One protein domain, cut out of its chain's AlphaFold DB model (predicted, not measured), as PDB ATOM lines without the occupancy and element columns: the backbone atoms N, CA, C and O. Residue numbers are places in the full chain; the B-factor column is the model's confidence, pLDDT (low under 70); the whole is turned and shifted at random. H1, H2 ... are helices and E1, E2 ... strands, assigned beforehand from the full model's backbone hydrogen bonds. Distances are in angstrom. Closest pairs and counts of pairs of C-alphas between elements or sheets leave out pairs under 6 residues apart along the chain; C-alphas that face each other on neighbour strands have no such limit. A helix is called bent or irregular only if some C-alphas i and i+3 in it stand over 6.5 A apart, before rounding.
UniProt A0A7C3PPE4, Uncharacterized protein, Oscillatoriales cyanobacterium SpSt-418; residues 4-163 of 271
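AT A GLANCE: This is residues 4 to 163 of the 271 residues of an uncharacterized protein of Oscillatoriales cyanobacterium SpSt-418 (UniProt A0A7C3PPE4). A long twisted ribbon of two strands, E1 and E2, joins two groups of helices, H1, H2, H6 and H7 at one end and H3, H4 and H5 at the other, in the manner of a dumbbell. Residues 68 to 73, in the link between H3 and H4, stick out beyond the second group. The printed part has 160 residues with seven named helices and two named strands, in the order H1 H2 E1 H3 H4 H5 E2 H6 H7; the class is mixed, and the sheet E1 - E2 is antiparallel. The whole is loose, a rod spanning 64 by 28 by 26 A, with a radius of gyration of the C-alphas of 20.5 A.

IN THESE COORDINATES: Find C-alpha 48 at (113.555, 166.719, 90.108); from there E1, residues 48 to 59, runs 30.9 A to C-alpha 59 at (130.829, 145.393, 104.379), with a bend of 60 degrees at residue 56. E2, residues 117 to 129, runs 30.4 A and bends by 71 degrees at residue 120. Toward the start of E1 look for H1, residues 4 to 12, 12.9 A; H2, residues 32 to 44, 18.5 A; H6, residues 131 to 140, 13.2 A; and H7, residues 151 to 161, 15.1 A, ending at C-alpha 161 at (106.674, 178.392, 79.083). After E1 in the chain come H3, residues 61 to 66, 8.6 A; H4, residues 78 to 89, 18.6 A, only just irregular, with C-alphas 86 and 89 6.8 A apart; and H5, residues 94 to 113, 17.1 A, irregular, with C-alphas 99 and 102 9.2 A apart and a kink of 119 degrees near residue 102.

HOW THE PARTS SIT: Look first at E1 and E2, antiparallel at 164 degrees: N 51 and O 126, 2.9 A, and N 118 and O 58, 2.8 A, are within hydrogen-bond range. The closest C-alphas of H2 and E2 are those of Glu 36 and Ile 124, 6.6 A. H1 touches H7, closest at C-alphas of Leu 10 and Leu 153, 5.8 A, at a steep tilt of 67 degrees, only just short of perpendicular. H1 and H6 are near each other, with 5 pairs of C-alphas within 10 A. At the other end, Arg 55 of E1 and Val 94 of H5 have the closest C-alphas, 5.6 A. H3 and H4 only just touch, with 3 pairs of C-alphas within 8 A, by residues 84 to 88 of H4 alone; the closest C-alphas are those of Gly 63 and Leu 84, 6.8 A. H2 and H5, for instance, are apart. Every O i to N i+4 pair is within hydrogen-bond range in H1, H2, H3, H6 and H7, against 6 of 8 in H4 and 7 of 16 in H5, where 11 of 17 O i to N i+3 pairs are.

THE WHOLE: The C-alphas of Asn 71 and Asn 146, the two farthest apart, are 65.7 A from each other. The printed part has no cut; the links H1 to H2 and H3 to H4 are long. Look at residues 70 to 73 for pLDDT under 70; the mean of the printed part is 88.5.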
ATOM      1  N   SER A   4     112.110 178.759  98.497       87.19
ATOM      2  CA  SER A   4     113.410 178.104  98.277       87.19
ATOM      3  C   SER A   4     113.327 176.979  97.246       87.19
ATOM      4  O   SER A   4     114.207 176.880  96.395       87.19
ATOM      5  N   GLU A   5     112.259 176.177  97.299       90.25
ATOM      6  CA  GLU A   5     111.942 175.133  96.315       90.25
ATOM      7  C   GLU A   5     111.765 175.742  94.922       90.25
ATOM      8  O   GLU A   5     112.410 175.303  93.975       90.25
ATOM      9  N   LEU A   6     110.959 176.804  94.812       91.00
ATOM     10  CA  LEU A   6     110.713 177.488  93.545       91.00
ATOM     11  C   LEU A   6     112.018 178.032  92.960       91.00
ATOM     12  O   LEU A   6     112.340 177.756  91.812       91.00
ATOM     13  N   LYS A   7     112.822 178.749  93.753       91.44
ATOM     14  CA  LYS A   7     114.119 179.268  93.288       91.44
ATOM     15  C   LYS A   7     115.066 178.159  92.838       91.44
ATOM     16  O   LYS A   7     115.786 178.350  91.862       91.44
ATOM     17  N   PHE A   8     115.079 177.028  93.541       92.50
ATOM     18  CA  PHE A   8     115.882 175.866  93.169       92.50
ATOM     19  C   PHE A   8     115.455 175.333  91.799       92.50
ATOM     20  O   PHE A   8     116.269 175.232  90.889       92.50
ATOM     21  N   VAL A   9     114.162 175.076  91.627       93.31
ATOM     22  CA  VAL A   9     113.588 174.506  90.407       93.31
ATOM     23  C   VAL A   9     113.705 175.468  89.213       93.31
ATOM     24  O   VAL A   9     114.152 175.068  88.142       93.31
ATOM     25  N   LEU A  10     113.432 176.765  89.399       92.81
ATOM     26  CA  LEU A  10     113.610 177.783  88.353       92.81
ATOM     27  C   LEU A  10     115.072 177.959  87.930       92.81
ATOM     28  O   LEU A  10     115.357 178.368  86.805       92.81
ATOM     29  N   LYS A  11     116.023 177.663  88.819       93.31
ATOM     30  CA  LYS A  11     117.440 177.717  88.469       93.31
ATOM     31  C   LYS A  11     117.817 176.609  87.486       93.31
ATOM     32  O   LYS A  11     118.593 176.881  86.575       93.31
ATOM     33  N   LEU A  12     117.214 175.423  87.602       94.44
ATOM     34  CA  LEU A  12     117.409 174.317  86.653       94.44
ATOM     35  C   LEU A  12     116.965 174.692  85.232       94.44
ATOM     36  O   LEU A  12     117.639 174.340  84.266       94.44
ATOM     37  N   LEU A  13     115.911 175.507  85.096       92.94
ATOM     38  CA  LEU A  13     115.461 176.040  83.799       92.94
ATOM     39  C   LEU A  13     116.519 176.894  83.078       92.94
ATOM     40  O   LEU A  13     116.421 177.110  81.870       92.94
ATOM     41  N   GLY A  14     117.543 177.359  83.799       89.94
ATOM     42  CA  GLY A  14     118.694 178.063  83.236       89.94
ATOM     43  C   GLY A  14     119.690 177.180  82.488       89.94
ATOM     44  O   GLY A  14     120.593 177.725  81.861       89.94
ATOM     45  N   HIS A  15     119.535 175.853  82.529       90.38
ATOM     46  CA  HIS A  15     120.486 174.888  81.966       90.38
ATOM     47  C   HIS A  15     119.866 173.981  80.877       90.38
ATOM     48  O   HIS A  15     119.921 172.757  80.996       90.38
ATOM     49  N   PRO A  16     119.233 174.526  79.818       83.62
ATOM     50  CA  PRO A  16     118.711 173.706  78.721       83.62
ATOM     51  C   PRO A  16     119.846 172.993  77.950       83.62
ATOM     52  O   PRO A  16     120.970 173.496  77.942       83.62
ATOM     53  N   PRO A  17     119.567 171.876  77.247       80.75
ATOM     54  CA  PRO A  17     118.246 171.264  77.044       80.75
ATOM     55  C   PRO A  17     117.811 170.309  78.166       80.75
ATOM     56  O   PRO A  17     116.618 170.174  78.411       80.75
ATOM     57  N   GLU A  18     118.753 169.694  78.878       80.00
ATOM     58  CA  GLU A  18     118.458 168.675  79.898       80.00
ATOM     59  C   GLU A  18     118.006 169.262  81.244       80.00
ATOM     60  O   GLU A  18     117.603 168.524  82.139       80.00
ATOM     61  N   TYR A  19     118.084 170.588  81.409       92.06
ATOM     62  CA  TYR A  19     117.842 171.283  82.682       92.06
ATOM     63  C   TYR A  19     118.697 170.726  83.818       92.06
ATOM     64  O   TYR A  19     118.270 170.683  84.973       92.06
ATOM     65  N   ARG A  20     119.902 170.270  83.465       92.94
ATOM     66  CA  ARG A  20     120.810 169.513  84.319       92.94
ATOM     67  C   ARG A  20     121.985 170.365  84.750       92.94
ATOM     68  O   ARG A  20     122.579 171.082  83.951       92.94
ATOM     69  N   VAL A  21     122.344 170.247  86.021       93.81
ATOM     70  CA  VAL A  21     123.464 170.979  86.605       93.81
ATOM     71  C   VAL A  21     124.067 170.203  87.772       93.81
ATOM     72  O   VAL A  21     123.370 169.470  88.479       93.81
ATOM     73  N   ALA A  22     125.363 170.388  88.011       92.12
ATOM     74  CA  ALA A  22     126.004 169.862  89.206       92.12
ATOM     75  C   ALA A  22     125.409 170.519  90.467       92.12
ATOM     76  O   ALA A  22     125.292 171.746  90.560       92.12
ATOM     77  N   LEU A  23     125.101 169.735  91.504       91.00
ATOM     78  CA  LEU A  23     124.535 170.263  92.755       91.00
ATOM     79  C   LEU A  23     125.489 171.258  93.452       91.00
ATOM     80  O   LEU A  23     125.064 172.139  94.206       91.00
ATOM     81  N   SER A  24     126.793 171.173  93.175       86.81
ATOM     82  CA  SER A  24     127.786 172.154  93.627       86.81
ATOM     83  C   SER A  24     127.561 173.556  93.052       86.81
ATOM     84  O   SER A  24     127.818 174.536  93.754       86.81
ATOM     85  N   GLU A  25     127.057 173.663  91.822       87.25
ATOM     86  CA  GLU A  25     126.791 174.929  91.119       87.25
ATOM     87  C   GLU A  25     125.426 175.533  91.491       87.25
ATOM     88  O   GLU A  25     125.185 176.749  91.388       87.25
ATOM     89  N   MET A  26     124.540 174.704  92.040       85.12
ATOM     90  CA  MET A  26     123.341 175.157  92.729       85.12
ATOM     91  C   MET A  26     123.766 175.906  93.992       85.12
ATOM     92  O   MET A  26     123.982 175.316  95.032       85.12
ATOM     93  N   LYS A  27     123.941 177.228  93.912       80.19
ATOM     94  CA  LYS A  27     124.256 178.104  95.066       80.19
ATOM     95  C   LYS A  27     123.067 178.368  96.012       80.19
ATOM     96  O   LYS A  27     123.176 179.179  96.926       80.19
ATOM     97  N   THR A  28     121.924 177.736  95.772       77.19
ATOM     98  CA  THR A  28     120.674 177.962  96.503       77.19
ATOM     99  C   THR A  28     120.079 176.619  96.901       77.19
ATOM    100  O   THR A  28     119.782 175.853  95.989       77.19
ATOM    101  N   PRO A  29     119.868 176.335  98.199       77.25
ATOM    102  CA  PRO A  29     120.339 177.093  99.373       77.25
ATOM    103  C   PRO A  29     121.878 177.151  99.499       77.25
ATOM    104  O   PRO A  29     122.594 176.416  98.831       77.25
ATOM    105  N   ALA A  30     122.419 178.049 100.331       78.38
ATOM    106  CA  ALA A  30     123.872 178.267 100.415       78.38
ATOM    107  C   ALA A  30     124.633 177.042 100.969       78.38
ATOM    108  O   ALA A  30     125.688 176.652 100.454       78.38
ATOM    109  N   LYS A  31     124.083 176.390 101.999       85.12
ATOM    110  CA  LYS A  31     124.691 175.214 102.638       85.12
ATOM    111  C   LYS A  31     124.519 173.969 101.769       85.12
ATOM    112  O   LYS A  31     123.460 173.752 101.194       85.12
ATOM    113  N   VAL A  32     125.561 173.142 101.675       83.50
ATOM    114  CA  VAL A  32     125.540 171.902 100.869       83.50
ATOM    115  C   VAL A  32     124.524 170.895 101.416       83.50
ATOM    116  O   VAL A  32     123.741 170.359 100.642       83.50
ATOM    117  N   GLY A  33     124.479 170.691 102.736       84.44
ATOM    118  CA  GLY A  33     123.529 169.752 103.350       84.44
ATOM    119  C   GLY A  33     122.067 170.131 103.098       84.44
ATOM    120  O   GLY A  33     121.257 169.275 102.755       84.44
ATOM    121  N   ASP A  34     121.745 171.427 103.163       88.44
ATOM    122  CA  ASP A  34     120.394 171.921 102.870       88.44
ATOM    123  C   ASP A  34     120.030 171.728 101.391       88.44
ATOM    124  O   ASP A  34     118.871 171.479 101.071       88.44
ATOM    125  N   ARG A  35     121.013 171.812 100.481       90.81
ATOM    126  CA  ARG A  35     120.812 171.551  99.046       90.81
ATOM    127  C   ARG A  35     120.498 170.096  98.777       90.81
ATOM    128  O   ARG A  35     119.577 169.811  98.024       90.81
ATOM    129  N   GLU A  36     121.255 169.191  99.386       91.00
ATOM    130  CA  GLU A  36     121.016 167.756  99.244       91.00
ATOM    131  C   GLU A  36     119.663 167.362  99.829       91.00
ATOM    132  O   GLU A  36     118.921 166.616  99.195       91.00
ATOM    133  N   LYS A  37     119.310 167.911 100.997       92.00
ATOM    134  CA  LYS A  37     118.000 167.694 101.610       92.00
ATOM    135  C   LYS A  37     116.869 168.192 100.709       92.00
ATOM    136  O   LYS A  37     115.963 167.424 100.413       92.00
ATOM    137  N   LEU A  38     116.959 169.432 100.226       92.94
ATOM    138  CA  LEU A  38     115.962 170.014  99.326       92.94
ATOM    139  C   LEU A  38     115.839 169.223  98.016       92.94
ATOM    140  O   LEU A  38     114.735 169.018  97.525       92.94
ATOM    141  N   CYS A  39     116.962 168.759  97.460       93.75
ATOM    142  CA  CYS A  39     116.973 167.923  96.262       93.75
ATOM    143  C   CYS A  39     116.215 166.607  96.491       93.75
ATOM    144  O   CYS A  39     115.375 166.245  95.672       93.75
ATOM    145  N   ARG A  40     116.446 165.931  97.628       93.69
ATOM    146  CA  ARG A  40     115.713 164.708  97.998       93.69
ATOM    147  C   ARG A  40     114.220 164.979  98.190       93.69
ATOM    148  O   ARG A  40     113.419 164.302  97.570       93.69
ATOM    149  N   GLU A  41     113.851 166.027  98.928       94.12
ATOM    150  CA  GLU A  41     112.441 166.403  99.142       94.12
ATOM    151  C   GLU A  41     111.698 166.718  97.829       94.12
ATOM    152  O   GLU A  41     110.524 166.384  97.666       94.12
ATOM    153  N   LEU A  42     112.367 167.374  96.875       94.19
ATOM    154  CA  LEU A  42     111.810 167.633  95.547       94.19
ATOM    155  C   LEU A  42     111.748 166.361  94.689       94.19
ATOM    156  O   LEU A  42     110.822 166.219  93.889       94.19
ATOM    157  N   SER A  43     112.707 165.450  94.854       94.12
ATOM    158  CA  SER A  43     112.737 164.158  94.164       94.12
ATOM    159  C   SER A  43     111.651 163.210  94.663       94.12
ATOM    160  O   SER A  43     111.046 162.528  93.845       94.12
ATOM    161  N   ASP A  44     111.345 163.210  95.964       94.00
ATOM    162  CA  ASP A  44     110.245 162.432  96.556       94.00
ATOM    163  C   ASP A  44     108.879 162.862  95.994       94.00
ATOM    164  O   ASP A  44     107.928 162.088  95.951       94.00
ATOM    165  N   ARG A  45     108.788 164.117  95.539       91.88
ATOM    166  CA  ARG A  45     107.623 164.690  94.850       91.88
ATOM    167  C   ARG A  45     107.723 164.588  93.328       91.88
ATOM    168  O   ARG A  45     106.922 165.210  92.634       91.88
ATOM    169  N   GLU A  46     108.721 163.863  92.826       91.25
ATOM    170  CA  GLU A  46     108.988 163.650  91.405       91.25
ATOM    171  C   GLU A  46     109.155 164.954  90.608       91.25
ATOM    172  O   GLU A  46     108.885 164.985  89.411       91.25
ATOM    173  N   LEU A  47     109.598 166.048  91.239       91.94
ATOM    174  CA  LEU A  47     109.807 167.342  90.567       91.94
ATOM    175  C   LEU A  47     111.216 167.494  89.994       91.94
ATOM    176  O   LEU A  47     111.451 168.272  89.071       91.94
ATOM    177  N   VAL A  48     112.170 166.773  90.569       95.38
ATOM    178  CA  VAL A  48     113.555 166.719  90.108       95.38
ATOM    179  C   VAL A  48     114.020 165.274  90.135       95.38
ATOM    180  O   VAL A  48     113.498 164.459  90.891       95.38
ATOM    181  N   ALA A  49     115.020 164.968  89.327       94.81
ATOM    182  CA  ALA A  49     115.772 163.730  89.407       94.81
ATOM    183  C   ALA A  49     117.249 164.066  89.625       94.81
ATOM    184  O   ALA A  49     117.699 165.183  89.350       94.81
ATOM    185  N   TYR A  50     118.003 163.119  90.173       94.50
ATOM    186  CA  TYR A  50     119.404 163.337  90.492       94.50
ATOM    187  C   TYR A  50     120.250 162.085  90.286       94.50
ATOM    188  O   TYR A  50     119.759 160.957  90.300       94.50
ATOM    189  N   SER A  51     121.554 162.294  90.125       91.62
ATOM    190  CA  SER A  51     122.566 161.243  90.168       91.62
ATOM    191  C   SER A  51     123.296 161.310  91.508       91.62
ATOM    192  O   SER A  51     123.650 162.393  91.981       91.62
ATOM    193  N   SER A  52     123.520 160.162  92.147       90.19
ATOM    194  CA  SER A  52     124.333 160.063  93.361       90.19
ATOM    195  C   SER A  52     125.594 159.240  93.121       90.19
ATOM    196  O   SER A  52     125.656 158.373  92.250       90.19
ATOM    197  N   GLU A  53     126.628 159.553  93.893       91.31
ATOM    198  CA  GLU A  53     127.864 158.789  93.965       91.31
ATOM    199  C   GLU A  53     128.059 158.284  95.394       91.31
ATOM    200  O   GLU A  53     127.964 159.042  96.370       91.31
ATOM    201  N   ILE A  54     128.406 157.006  95.515       91.31
ATOM    202  CA  ILE A  54     128.776 156.391  96.786       91.31
ATOM    203  C   ILE A  54     130.084 157.040  97.251       91.31
ATOM    204  O   ILE A  54     131.074 157.064  96.518       91.31
ATOM    205  N   ARG A  55     130.096 157.587  98.472       91.25
ATOM    206  CA  ARG A  55     131.272 158.200  99.118       91.25
ATOM    207  C   ARG A  55     131.895 157.258 100.127       91.25
ATOM    208  O   ARG A  55     133.117 157.090 100.140       91.25
ATOM    209  N   LYS A  56     131.054 156.664 100.972       92.81
ATOM    210  CA  LYS A  56     131.466 155.698 101.983       92.81
ATOM    211  C   LYS A  56     130.536 154.505 101.984       92.81
ATOM    212  O   LYS A  56     129.332 154.617 101.766       92.81
ATOM    213  N   PHE A  57     131.129 153.362 102.256       94.12
ATOM    214  CA  PHE A  57     130.433 152.097 102.345       94.12
ATOM    215  C   PHE A  57     131.086 151.237 103.418       94.12
ATOM    216  O   PHE A  57     132.181 151.530 103.912       94.12
ATOM    217  N   ARG A  58     130.395 150.185 103.831       93.88
ATOM    218  CA  ARG A  58     130.919 149.172 104.745       93.88
ATOM    219  C   ARG A  58     130.467 147.797 104.288       93.88
ATOM    220  O   ARG A  58     129.425 147.672 103.656       93.88
ATOM    221  N   ILE A  59     131.226 146.773 104.646       93.94
ATOM    222  CA  ILE A  59     130.829 145.393 104.379       93.94
ATOM    223  C   ILE A  59     129.692 144.968 105.315       93.94
ATOM    224  O   ILE A  59     129.747 145.216 106.524       93.94
ATOM    225  N   GLU A  60     128.677 144.318 104.759       94.44
ATOM    226  CA  GLU A  60     127.556 143.745 105.509       94.44
ATOM    227  C   GLU A  60     127.818 142.260 105.831       94.44
ATOM    228  O   GLU A  60     128.768 141.665 105.302       94.44
ATOM    229  N   PRO A  61     127.038 141.631 106.735       91.94
ATOM    230  CA  PRO A  61     127.230 140.230 107.108       91.94
ATOM    231  C   PRO A  61     127.343 139.253 105.920       91.94
ATOM    232  O   PRO A  61     128.254 138.422 105.968       91.94
ATOM    233  N   PRO A  62     126.544 139.373 104.835       91.12
ATOM    234  CA  PRO A  62     126.692 138.520 103.653       91.12
ATOM    235  C   PRO A  62     128.069 138.648 102.994       91.12
ATOM    236  O   PRO A  62     128.721 137.643 102.714       91.12
ATOM    237  N   GLY A  63     128.581 139.875 102.841       89.88
ATOM    238  CA  GLY A  63     129.928 140.109 102.317       89.88
ATOM    239  C   GLY A  63     131.014 139.512 103.215       89.88
ATOM    240  O   GLY A  63     131.975 138.916 102.726       89.88
ATOM    241  N   LYS A  64     130.861 139.606 104.543       89.19
ATOM    242  CA  LYS A  64     131.805 138.988 105.493       89.19
ATOM    243  C   LYS A  64     131.791 137.463 105.407       89.19
ATOM    244  O   LYS A  64     132.856 136.859 105.512       89.19
ATOM    245  N   ALA A  65     130.615 136.855 105.252       88.56
ATOM    246  CA  ALA A  65     130.468 135.413 105.091       88.56
ATOM    247  C   ALA A  65     131.122 134.936 103.788       88.56
ATOM    248  O   ALA A  65     131.886 133.974 103.807       88.56
ATOM    249  N   LEU A  66     130.917 135.677 102.697       87.44
ATOM    250  CA  LEU A  66     131.527 135.401 101.399       87.44
ATOM    251  C   LEU A  66     133.061 135.387 101.492       87.44
ATOM    252  O   LEU A  66     133.702 134.449 101.032       87.44
ATOM    253  N   LEU A  67     133.657 136.347 102.206       86.31
ATOM    254  CA  LEU A  67     135.107 136.402 102.444       86.31
ATOM    255  C   LEU A  67     135.678 135.261 103.315       86.31
ATOM    256  O   LEU A  67     136.898 135.220 103.499       86.31
ATOM    257  N   ARG A  68     134.837 134.409 103.919       85.12
ATOM    258  CA  ARG A  68     135.256 133.231 104.705       85.12
ATOM    259  C   ARG A  68     135.241 131.940 103.886       85.12
ATOM    260  O   ARG A  68     135.857 130.965 104.311       85.12
ATOM    261  N   LEU A  69     134.553 131.926 102.745       82.94
ATOM    262  CA  LEU A  69     134.534 130.784 101.837       82.94
ATOM    263  C   LEU A  69     135.906 130.676 101.155       82.94
ATOM    264  O   LEU A  69     136.433 131.662 100.649       82.94
ATOM    265  N   LYS A  70     136.504 129.480 101.173       68.56
ATOM    266  CA  LYS A  70     137.833 129.205 100.591       68.56
ATOM    267  C   LYS A  70     137.778 128.793  99.112       68.56
ATOM    268  O   LYS A  70     138.798 128.387  98.563       68.56
ATOM    269  N   ASN A  71     136.607 128.859  98.483       61.44
ATOM    270  CA  ASN A  71     136.393 128.292  97.154       61.44
ATOM    271  C   ASN A  71     136.841 129.273  96.064       61.44
ATOM    272  O   ASN A  71     136.556 130.465  96.152       61.44
ATOM    273  N   ALA A  72     137.524 128.759  95.040       60.00
ATOM    274  CA  ALA A  72     137.965 129.532  93.878       60.00
ATOM    275  C   ALA A  72     136.796 129.998  92.981       60.00
ATOM    276  O   ALA A  72     136.960 130.949  92.226       60.00
ATOM    277  N   ASP A  73     135.605 129.409  93.137       66.00
ATOM    278  CA  ASP A  73     134.409 129.690  92.327       66.00
ATOM    279  C   ASP A  73     133.445 130.676  93.005       66.00
ATOM    280  O   ASP A  73     132.228 130.481  93.050       66.00
ATOM    281  N   LEU A  74     133.978 131.733  93.615       70.19
ATOM    282  CA  LEU A  74     133.124 132.780  94.161       70.19
ATOM    283  C   LEU A  74     132.455 133.559  93.011       70.19
ATOM    284  O   LEU A  74     133.147 133.958  92.077       70.19
ATOM    285  N   PRO A  75     131.144 133.867  93.084       80.00
ATOM    286  CA  PRO A  75     130.435 134.648  92.064       80.00
ATOM    287  C   PRO A  75     130.743 136.155  92.187       80.00
ATOM    288  O   PRO A  75     129.845 136.999  92.184       80.00
ATOM    289  N   ILE A  76     132.019 136.497  92.376       84.88
ATOM    290  CA  ILE A  76     132.537 137.861  92.473       84.88
ATOM    291  C   ILE A  76     133.843 137.973  91.690       84.88
ATOM    292  O   ILE A  76     134.649 137.047  91.663       84.88
ATOM    293  N   SER A  77     134.071 139.127  91.071       87.69
ATOM    294  CA  SER A  77     135.332 139.383  90.368       87.69
ATOM    295  C   SER A  77     136.498 139.590  91.343       87.69
ATOM    296  O   SER A  77     136.303 139.948  92.508       87.69
ATOM    297  N   GLU A  78     137.738 139.459  90.869       87.12
ATOM    298  CA  GLU A  78     138.922 139.777  91.684       87.12
ATOM    299  C   GLU A  78     138.902 141.218  92.219       87.12
ATOM    300  O   GLU A  78     139.330 141.488  93.345       87.12
ATOM    301  N   THR A  79     138.396 142.159  91.420       88.75
ATOM    302  CA  THR A  79     138.292 143.571  91.801       88.75
ATOM    303  C   THR A  79     137.277 143.763  92.928       88.75
ATOM    304  O   THR A  79     137.560 144.457  93.905       88.75
ATOM    305  N   GLU A  80     136.123 143.100  92.843       90.31
ATOM    306  CA  GLU A  80     135.116 143.074  93.909       90.31
ATOM    307  C   GLU A  80     135.665 142.455  95.193       90.31
ATOM    308  O   GLU A  80     135.469 142.993  96.285       90.31
ATOM    309  N   LEU A  81     136.418 141.364  95.059       89.25
ATOM    310  CA  LEU A  81     137.051 140.671  96.171       89.25
ATOM    311  C   LEU A  81     138.038 141.591  96.903       89.25
ATOM    312  O   LEU A  81     137.969 141.706  98.129       89.25
ATOM    313  N   LYS A  82     138.895 142.317  96.171       89.00
ATOM    314  CA  LYS A  82     139.827 143.313  96.739       89.00
ATOM    315  C   LYS A  82     139.090 144.424  97.498       89.00
ATOM    316  O   LYS A  82     139.507 144.799  98.597       89.00
ATOM    317  N   ILE A  83     137.972 144.919  96.961       90.19
ATOM    318  CA  ILE A  83     137.137 145.939  97.621       90.19
ATOM    319  C   ILE A  83     136.535 145.398  98.926       90.19
ATOM    320  O   ILE A  83     136.617 146.054  99.971       90.19
ATOM    321  N   LEU A  84     135.965 144.190  98.899       90.19
ATOM    322  CA  LEU A  84     135.384 143.551 100.082       90.19
ATOM    323  C   LEU A  84     136.450 143.265 101.149       90.19
ATOM    324  O   LEU A  84     136.232 143.550 102.330       90.19
ATOM    325  N   GLN A  85     137.623 142.762 100.755       88.94
ATOM    326  CA  GLN A  85     138.744 142.521 101.668       88.94
ATOM    327  C   GLN A  85     139.199 143.800 102.369       88.94
ATOM    328  O   GLN A  85     139.381 143.797 103.589       88.94
ATOM    329  N   ALA A  86     139.314 144.908 101.634       87.81
ATOM    330  CA  ALA A  86     139.666 146.197 102.214       87.81
ATOM    331  C   ALA A  86     138.659 146.637 103.295       87.81
ATOM    332  O   ALA A  86     139.055 147.206 104.314       87.81
ATOM    333  N   CYS A  87     137.372 146.308 103.148       87.19
ATOM    334  CA  CYS A  87     136.316 146.653 104.105       87.19
ATOM    335  C   CYS A  87     136.320 145.838 105.411       87.19
ATOM    336  O   CYS A  87     135.540 146.137 106.316       87.19
ATOM    337  N   ARG A  88     137.200 144.834 105.568       84.06
ATOM    338  CA  ARG A  88     137.312 144.059 106.823       84.06
ATOM    339  C   ARG A  88     137.626 144.931 108.041       84.06
ATOM    340  O   ARG A  88     137.179 144.623 109.139       84.06
ATOM    341  N   SER A  89     138.362 146.022 107.833       80.19
ATOM    342  CA  SER A  89     138.795 146.958 108.882       80.19
ATOM    343  C   SER A  89     137.793 148.085 109.174       80.19
ATOM    344  O   SER A  89     138.130 149.032 109.878       80.19
ATOM    345  N   GLY A  90     136.567 148.010 108.641       84.88
ATOM    346  CA  GLY A  90     135.512 148.996 108.880       84.88
ATOM    347  C   GLY A  90     135.056 149.711 107.612       84.88
ATOM    348  O   GLY A  90     135.276 149.240 106.496       84.88
ATOM    349  N   SER A  91     134.384 150.851 107.785       89.81
ATOM    350  CA  SER A  91     133.883 151.639 106.655       89.81
ATOM    351  C   SER A  91     135.034 152.203 105.820       89.81
ATOM    352  O   SER A  91     136.039 152.673 106.359       89.81
ATOM    353  N   LYS A  92     134.889 152.147 104.494       91.50
ATOM    354  CA  LYS A  92     135.869 152.643 103.530       91.50
ATOM    355  C   LYS A  92     135.305 153.777 102.692       91.50
ATOM    356  O   LYS A  92     134.120 153.811 102.374       91.50
ATOM    357  N   SER A  93     136.198 154.706 102.358       90.44
ATOM    358  CA  SER A  93     135.948 155.807 101.432       90.44
ATOM    359  C   SER A  93     136.393 155.418 100.028       90.44
ATOM    360  O   SER A  93     137.453 154.808  99.858       90.44
ATOM    361  N   VAL A  94     135.635 155.844  99.019       88.31
ATOM    362  CA  VAL A  94     135.986 155.659  97.599       88.31
ATOM    363  C   VAL A  94     137.332 156.277  97.217       88.31
ATOM    364  O   VAL A  94     137.975 155.816  96.279       88.31
ATOM    365  N   ALA A  95     137.820 157.262  97.981       85.69
ATOM    366  CA  ALA A  95     139.134 157.868  97.765       85.69
ATOM    367  C   ALA A  95     140.296 156.859  97.864       85.69
ATOM    368  O   ALA A  95     141.338 157.084  97.253       85.69
ATOM    369  N   GLY A  96     140.114 155.749  98.591       84.25
ATOM    370  CA  GLY A  96     141.096 154.663  98.679       84.25
ATOM    371  C   GLY A  96     141.187 153.787  97.424       84.25
ATOM    372  O   GLY A  96     142.096 152.974  97.324       84.25
ATOM    373  N   PHE A  97     140.275 153.959  96.464       87.00
ATOM    374  CA  PHE A  97     140.154 153.127  95.264       87.00
ATOM    375  C   PHE A  97     140.262 153.943  93.967       87.00
ATOM    376  O   PHE A  97     139.772 153.520  92.923       87.00
ATOM    377  N   LYS A  98     140.921 155.113  94.009       81.44
ATOM    378  CA  LYS A  98     141.076 156.025  92.856       81.44
ATOM    379  C   LYS A  98     141.610 155.350  91.586       81.44
ATOM    380  O   LYS A  98     141.232 155.766  90.499       81.44
ATOM    381  N   ALA A  99     142.434 154.306  91.719       85.69
ATOM    382  CA  ALA A  99     142.978 153.546  90.591       85.69
ATOM    383  C   ALA A  99     141.898 152.892  89.706       85.69
ATOM    384  O   ALA A  99     142.135 152.668  88.526       85.69
ATOM    385  N   LEU A 100     140.708 152.618  90.254       84.56
ATOM    386  CA  LEU A 100     139.580 152.052  89.508       84.56
ATOM    387  C   LEU A 100     138.787 153.107  88.718       84.56
ATOM    388  O   LEU A 100     137.944 152.749  87.897       84.56
ATOM    389  N   GLY A 101     139.047 154.400  88.947       86.81
ATOM    390  CA  GLY A 101     138.445 155.501  88.198       86.81
ATOM    391  C   GLY A 101     136.921 155.392  88.074       86.81
ATOM    392  O   GLY A 101     136.211 155.192  89.063       86.81
ATOM    393  N   ALA A 102     136.420 155.510  86.842       84.94
ATOM    394  CA  ALA A 102     134.992 155.466  86.528       84.94
ATOM    395  C   ALA A 102     134.335 154.092  86.769       84.94
ATOM    396  O   ALA A 102     133.129 154.032  86.999       84.94
ATOM    397  N   ALA A 103     135.104 152.997  86.775       88.44
ATOM    398  CA  ALA A 103     134.573 151.648  86.984       88.44
ATOM    399  C   ALA A 103     134.174 151.378  88.446       88.44
ATOM    400  O   ALA A 103     133.446 150.431  88.726       88.44
ATOM    401  N   LEU A 104     134.611 152.212  89.396       91.25
ATOM    402  CA  LEU A 104     134.361 151.984  90.818       91.25
ATOM    403  C   LEU A 104     132.875 152.081  91.197       91.25
ATOM    404  O   LEU A 104     132.371 151.220  91.912       91.25
ATOM    405  N   GLN A 105     132.171 153.119  90.741       91.19
ATOM    406  CA  GLN A 105     130.764 153.347  91.094       91.19
ATOM    407  C   GLN A 105     129.829 152.196  90.670       91.19
ATOM    408  O   GLN A 105     129.082 151.725  91.529       91.19
ATOM    409  N   PRO A 106     129.869 151.677  89.422       91.38
ATOM    410  CA  PRO A 106     129.018 150.549  89.040       91.38
ATOM    411  C   PRO A 106     129.353 149.270  89.818       91.38
ATOM    412  O   PRO A 106     128.438 148.541  90.193       91.38
ATOM    413  N   ILE A 107     130.631 149.027  90.142       92.94
ATOM    414  CA  ILE A 107     131.035 147.885  90.979       92.94
ATOM    415  C   ILE A 107     130.444 148.010  92.390       92.94
ATOM    416  O   ILE A 107     129.869 147.055  92.912       92.94
ATOM    417  N   LEU A 108     130.552 149.186  93.016       92.81
ATOM    418  CA  LEU A 108     129.981 149.421  94.345       92.81
ATOM    419  C   LEU A 108     128.457 149.295  94.338       92.81
ATOM    420  O   LEU A 108     127.900 148.704  95.260       92.81
ATOM    421  N   LYS A 109     127.794 149.784  93.286       91.56
ATOM    422  CA  LYS A 109     126.352 149.614  93.113       91.56
ATOM    423  C   LYS A 109     125.984 148.130  93.025       91.56
ATOM    424  O   LYS A 109     125.207 147.665  93.847       91.56
ATOM    425  N   GLY A 110     126.651 147.351  92.171       92.38
ATOM    426  CA  GLY A 110     126.414 145.906  92.061       92.38
ATOM    427  C   GLY A 110     126.731 145.111  93.339       92.38
ATOM    428  O   GLY A 110     126.099 144.093  93.621       92.38
ATOM    429  N   LEU A 111     127.699 145.550  94.150       92.62
ATOM    430  CA  LEU A 111     127.956 144.975  95.478       92.62
ATOM    431  C   LEU A 111     126.855 145.332  96.490       92.62
ATOM    432  O   LEU A 111     126.518 144.505  97.339       92.62
ATOM    433  N   SER A 112     126.317 146.550  96.418       92.62
ATOM    434  CA  SER A 112     125.227 147.018  97.278       92.62
ATOM    435  C   SER A 112     123.908 146.329  96.930       92.62
ATOM    436  O   SER A 112     123.220 145.855  97.828       92.62
ATOM    437  N   ASP A 113     123.600 146.195  95.639       92.75
ATOM    438  CA  ASP A 113     122.389 145.538  95.130       92.75
ATOM    439  C   ASP A 113     122.346 144.053  95.528       92.75
ATOM    440  O   ASP A 113     121.292 143.513  95.850       92.75
ATOM    441  N   ARG A 114     123.515 143.398  95.602       92.75
ATOM    442  CA  ARG A 114     123.668 142.026  96.127       92.75
ATOM    443  C   ARG A 114     123.689 141.939  97.660       92.75
ATOM    444  O   ARG A 114     123.899 140.858  98.206       92.75
ATOM    445  N   GLY A 115     123.546 143.056  98.373       91.88
ATOM    446  CA  GLY A 115     123.578 143.103  99.839       91.88
ATOM    447  C   GLY A 115     124.941 142.774 100.465       91.88
ATOM    448  O   GLY A 115     125.021 142.474 101.657       91.88
ATOM    449  N   LEU A 116     126.030 142.805  99.687       92.25
ATOM    450  CA  LEU A 116     127.382 142.496 100.174       92.25
ATOM    451  C   LEU A 116     128.002 143.685 100.913       92.25
ATOM    452  O   LEU A 116     128.793 143.508 101.848       92.25
ATOM    453  N   ILE A 117     127.623 144.898 100.514       93.88
ATOM    454  CA  ILE A 117     127.999 146.143 101.180       93.88
ATOM    455  C   ILE A 117     126.758 146.977 101.486       93.88
ATOM    456  O   ILE A 117     125.736 146.865 100.821       93.88
ATOM    457  N   LYS A 118     126.880 147.855 102.479       93.75
ATOM    458  CA  LYS A 118     125.919 148.912 102.773       93.75
ATOM    459  C   LYS A 118     126.567 150.253 102.516       93.75
ATOM    460  O   LYS A 118     127.640 150.548 103.055       93.75
ATOM    461  N   VAL A 119     125.890 151.074 101.730       92.81
ATOM    462  CA  VAL A 119     126.269 152.465 101.534       92.81
ATOM    463  C   VAL A 119     125.976 153.243 102.814       92.81
ATOM    464  O   VAL A 119     124.879 153.180 103.366       92.81
ATOM    465  N   THR A 120     126.992 153.925 103.335       89.50
ATOM    466  CA  THR A 120     126.891 154.726 104.563       89.50
ATOM    467  C   THR A 120     126.852 156.217 104.274       89.50
ATOM    468  O   THR A 120     126.355 156.980 105.096       89.50
ATOM    469  N   GLU A 121     127.363 156.638 103.119       89.06
ATOM    470  CA  GLU A 121     127.336 158.027 102.684       89.06
ATOM    471  C   GLU A 121     127.243 158.078 101.159       89.06
ATOM    472  O   GLU A 121     128.106 157.531 100.464       89.06
ATOM    473  N   GLU A 122     126.223 158.769 100.655       89.94
ATOM    474  CA  GLU A 122     126.069 159.128  99.245       89.94
ATOM    475  C   GLU A 122     126.065 160.635  99.094       89.94
ATOM    476  O   GLU A 122     125.502 161.352  99.924       89.94
ATOM    477  N   LYS A 123     126.651 161.095  97.995       90.38
ATOM    478  CA  LYS A 123     126.648 162.501  97.620       90.38
ATOM    479  C   LYS A 123     125.919 162.674  96.305       90.38
ATOM    480  O   LYS A 123     126.206 161.957  95.350       90.38
ATOM    481  N   ILE A 124     125.024 163.651  96.242       91.50
ATOM    482  CA  ILE A 124     124.365 164.007  94.986       91.50
ATOM    483  C   ILE A 124     125.371 164.753  94.103       91.50
ATOM    484  O   ILE A 124     126.021 165.704  94.549       91.50
ATOM    485  N   LYS A 125     125.518 164.297  92.859       91.56
ATOM    486  CA  LYS A 125     126.419 164.874  91.863       91.56
ATOM    487  C   LYS A 125     125.671 165.868  90.990       91.56
ATOM    488  O   LYS A 125     125.919 167.066  91.107       91.56
ATOM    489  N   ASP A 126     124.732 165.376  90.191       92.62
ATOM    490  CA  ASP A 126     123.939 166.189  89.275       92.62
ATOM    491  C   ASP A 126     122.470 166.143  89.659       92.62
ATOM    492  O   ASP A 126     121.987 165.149  90.199       92.62
ATOM    493  N   VAL A 127     121.763 167.217  89.341       95.75
ATOM    494  CA  VAL A 127     120.319 167.350  89.506       95.75
ATOM    495  C   VAL A 127     119.730 167.935  88.230       95.75
ATOM    496  O   VAL A 127     120.350 168.789  87.592       95.75
ATOM    497  N   TRP A 128     118.551 167.464  87.842       96.06
ATOM    498  CA  TRP A 128     117.817 167.949  86.680       96.06
ATOM    499  C   TRP A 128     116.311 167.915  86.913       96.06
ATOM    500  O   TRP A 128     115.829 167.303  87.867       96.06
ATOM    501  N   LEU A 129     115.556 168.595  86.051       94.12
ATOM    502  CA  LEU A 129     114.097 168.503  86.078       94.12
ATOM    503  C   LEU A 129     113.653 167.154  85.528       94.12
ATOM    504  O   LEU A 129     114.015 166.784  84.411       94.12
ATOM    505  N   SER A 130     112.832 166.450  86.300       92.88
ATOM    506  CA  SER A 130     112.085 165.297  85.803       92.88
ATOM    507  C   SER A 130     111.019 165.758  84.805       92.88
ATOM    508  O   SER A 130     110.632 166.931  84.777       92.88
ATOM    509  N   ASP A 131     110.482 164.832  84.017       88.69
ATOM    510  CA  ASP A 131     109.402 165.162  83.082       88.69
ATOM    511  C   ASP A 131     108.135 165.604  83.816       88.69
ATOM    512  O   ASP A 131     107.533 166.616  83.456       88.69
ATOM    513  N   ARG A 132     107.805 164.950  84.936       87.81
ATOM    514  CA  ARG A 132     106.726 165.401  85.821       87.81
ATOM    515  C   ARG A 132     106.997 166.780  86.423       87.81
ATOM    516  O   ARG A 132     106.072 167.571  86.554       87.81
ATOM    517  N   GLY A 133     108.246 167.103  86.746       89.69
ATOM    518  CA  GLY A 133     108.636 168.428  87.221       89.69
ATOM    519  C   GLY A 133     108.423 169.520  86.180       89.69
ATOM    520  O   GLY A 133     107.949 170.603  86.523       89.69
ATOM    521  N   LYS A 134     108.716 169.230  84.905       89.69
ATOM    522  CA  LYS A 134     108.422 170.134  83.781       89.69
ATOM    523  C   LYS A 134     106.911 170.344  83.629       89.69
ATOM    524  O   LYS A 134     106.480 171.490  83.550       89.69
ATOM    525  N   LEU A 135     106.120 169.267  83.643       88.94
ATOM    526  CA  LEU A 135     104.654 169.346  83.568       88.94
ATOM    527  C   LEU A 135     104.077 170.155  84.729       88.94
ATOM    528  O   LEU A 135     103.390 171.143  84.503       88.94
ATOM    529  N   TYR A 136     104.461 169.817  85.962       89.12
ATOM    530  CA  TYR A 136     104.041 170.548  87.153       89.12
ATOM    531  C   TYR A 136     104.376 172.037  87.042       89.12
ATOM    532  O   TYR A 136     103.549 172.874  87.380       89.12
ATOM    533  N   LEU A 137     105.578 172.388  86.567       91.31
ATOM    534  CA  LEU A 137     105.975 173.784  86.385       91.31
ATOM    535  C   LEU A 137     105.100 174.537  85.390       91.31
ATOM    536  O   LEU A 137     104.891 175.726  85.590       91.31
ATOM    537  N   ARG A 138     104.647 173.881  84.325       88.00
ATOM    538  CA  ARG A 138     103.855 174.516  83.274       88.00
ATOM    539  C   ARG A 138     102.376 174.599  83.644       88.00
ATOM    540  O   ARG A 138     101.776 175.652  83.458       88.00
ATOM    541  N   ASP A 139     101.834 173.505  84.170       85.69
ATOM    542  CA  ASP A 139     100.389 173.278  84.231       85.69
ATOM    543  C   ASP A 139      99.832 173.507  85.650       85.69
ATOM    544  O   ASP A 139      98.770 174.100  85.812       85.69
ATOM    545  N   ASP A 140     100.582 173.122  86.689       84.38
ATOM    546  CA  ASP A 140     100.077 173.061  88.072       84.38
ATOM    547  C   ASP A 140     100.748 174.060  89.034       84.38
ATOM    548  O   ASP A 140     100.373 174.180  90.208       84.38
ATOM    549  N   CYS A 141     101.805 174.752  88.599       86.62
ATOM    550  CA  CYS A 141     102.647 175.522  89.505       86.62
ATOM    551  C   CYS A 141     101.976 176.823  89.940       86.62
ATOM    552  O   CYS A 141     102.095 177.859  89.293       86.62
ATOM    553  N   ASN A 142     101.353 176.783  91.118       84.19
ATOM    554  CA  ASN A 142     100.791 177.954  91.782       84.19
ATOM    555  C   ASN A 142     101.553 178.269  93.088       84.19
ATOM    556  O   ASN A 142     101.163 177.820  94.175       84.19
ATOM    557  N   PRO A 143     102.719 178.941  93.022       82.69
ATOM    558  CA  PRO A 143     103.467 179.310  94.216       82.69
ATOM    559  C   PRO A 143     102.746 180.418  94.998       82.69
ATOM    560  O   PRO A 143     102.396 181.455  94.448       82.69
ATOM    561  N   THR A 144     102.583 180.224  96.306       78.38
ATOM    562  CA  THR A 144     101.957 181.194  97.217       78.38
ATOM    563  C   THR A 144     102.983 181.818  98.172       78.38
ATOM    564  O   THR A 144     104.014 181.218  98.487       78.38
ATOM    565  N   GLY A 145     102.697 183.033  98.651       79.12
ATOM    566  CA  GLY A 145     103.535 183.782  99.596       79.12
ATOM    567  C   GLY A 145     104.444 184.831  98.947       79.12
ATOM    568  O   GLY A 145     104.399 185.067  97.744       79.12
ATOM    569  N   ASN A 146     105.292 185.465  99.763       80.19
ATOM    570  CA  ASN A 146     106.136 186.581  99.330       80.19
ATOM    571  C   ASN A 146     107.577 186.113  99.097       80.19
ATOM    572  O   ASN A 146     108.246 185.634 100.017       80.19
ATOM    573  N   THR A 147     108.089 186.262  97.874       83.88
ATOM    574  CA  THR A 147     109.510 186.027  97.595       83.88
ATOM    575  C   THR A 147     110.048 186.915  96.483       83.88
ATOM    576  O   THR A 147     109.384 187.159  95.483       83.88
ATOM    577  N   THR A 148     111.292 187.365  96.634       86.88
ATOM    578  CA  THR A 148     112.014 188.085  95.582       86.88
ATOM    579  C   THR A 148     112.666 187.086  94.632       86.88
ATOM    580  O   THR A 148     113.583 186.363  95.039       86.88
ATOM    581  N   ILE A 149     112.224 187.045  93.378       87.12
ATOM    582  CA  ILE A 149     112.897 186.329  92.283       87.12
ATOM    583  C   ILE A 149     113.708 187.317  91.441       87.12
ATOM    584  O   ILE A 149     113.311 188.467  91.273       87.12
ATOM    585  N   SER A 150     114.862 186.890  90.924       89.69
ATOM    586  CA  SER A 150     115.619 187.722  89.987       89.69
ATOM    587  C   SER A 150     114.970 187.695  88.604       89.69
ATOM    588  O   SER A 150     114.366 186.691  88.213       89.69
ATOM    589  N   LEU A 151     115.166 188.761  87.823       92.25
ATOM    590  CA  LEU A 151     114.723 188.811  86.425       92.25
ATOM    591  C   LEU A 151     115.311 187.667  85.591       92.25
ATOM    592  O   LEU A 151     114.661 187.189  84.670       92.25
ATOM    593  N   THR A 152     116.502 187.172  85.941       91.69
ATOM    594  CA  THR A 152     117.111 185.995  85.308       91.69
ATOM    595  C   THR A 152     116.269 184.735  85.519       91.69
ATOM    596  O   THR A 152     115.975 184.037  84.554       91.69
ATOM    597  N   LEU A 153     115.831 184.457  86.755       91.81
ATOM    598  CA  LEU A 153     114.982 183.294  87.049       91.81
ATOM    599  C   LEU A 153     113.612 183.417  86.377       91.81
ATOM    600  O   LEU A 153     113.125 182.445  85.805       91.81
ATOM    601  N   LEU A 154     113.028 184.619  86.391       92.94
ATOM    602  CA  LEU A 154     111.783 184.891  85.675       92.94
ATOM    603  C   LEU A 154     111.954 184.680  84.164       92.94
ATOM    604  O   LEU A 154     111.130 184.029  83.533       92.94
ATOM    605  N   SER A 155     113.055 185.162  83.587       91.81
ATOM    606  CA  SER A 155     113.360 184.991  82.162       91.81
ATOM    607  C   SER A 155     113.521 183.519  81.781       91.81
ATOM    608  O   SER A 155     113.054 183.113  80.718       91.81
ATOM    609  N   HIS A 156     114.153 182.706  82.635       92.62
ATOM    610  CA  HIS A 156     114.250 181.259  82.420       92.62
ATOM    611  C   HIS A 156     112.870 180.603  82.398       92.62
ATOM    612  O   HIS A 156     112.596 179.795  81.513       92.62
ATOM    613  N   TYR A 157     111.997 180.991  83.329       93.25
ATOM    614  CA  TYR A 157     110.636 180.477  83.398       93.25
ATOM    615  C   TYR A 157     109.797 180.874  82.182       93.25
ATOM    616  O   TYR A 157     109.216 180.014  81.534       93.25
ATOM    617  N   LEU A 158     109.808 182.151  81.794       91.12
ATOM    618  CA  LEU A 158     109.094 182.617  80.603       91.12
ATOM    619  C   LEU A 158     109.599 181.931  79.330       91.12
ATOM    620  O   LEU A 158     108.804 181.553  78.476       91.12
ATOM    621  N   ARG A 159     110.916 181.734  79.199       88.75
ATOM    622  CA  ARG A 159     111.486 180.983  78.071       88.75
ATOM    623  C   ARG A 159     111.026 179.529  78.078       88.75
ATOM    624  O   ARG A 159     110.777 178.988  77.011       88.75
ATOM    625  N   PHE A 160     110.948 178.908  79.251       91.06
ATOM    626  CA  PHE A 160     110.433 177.553  79.403       91.06
ATOM    627  C   PHE A 160     108.960 177.457  78.982       91.06
ATOM    628  O   PHE A 160     108.644 176.608  78.162       91.06
ATOM    629  N   LEU A 161     108.101 178.372  79.440       89.31
ATOM    630  CA  LEU A 161     106.674 178.392  79.083       89.31
ATOM    631  C   LEU A 161     106.419 178.677  77.599       89.31
ATOM    632  O   LEU A 161     105.449 178.189  77.033       89.31
ATOM    633  N   ARG A 162     107.287 179.466  76.959       85.25
ATOM    634  CA  ARG A 162     107.193 179.773  75.523       85.25
ATOM    635  C   ARG A 162     107.635 178.621  74.624       85.25
ATOM    636  O   ARG A 162     107.450 178.716  73.414       85.25
ATOM    637  N   LYS A 163     108.264 177.575  75.169       75.88
ATOM    638  CA  LYS A 163     108.627 176.400  74.380       75.88
ATOM    639  C   LYS A 163     107.421 175.462  74.287       75.88
ATOM    640  O   LYS A 163     106.911 175.068  75.337       75.88
TER     641      LYS A 163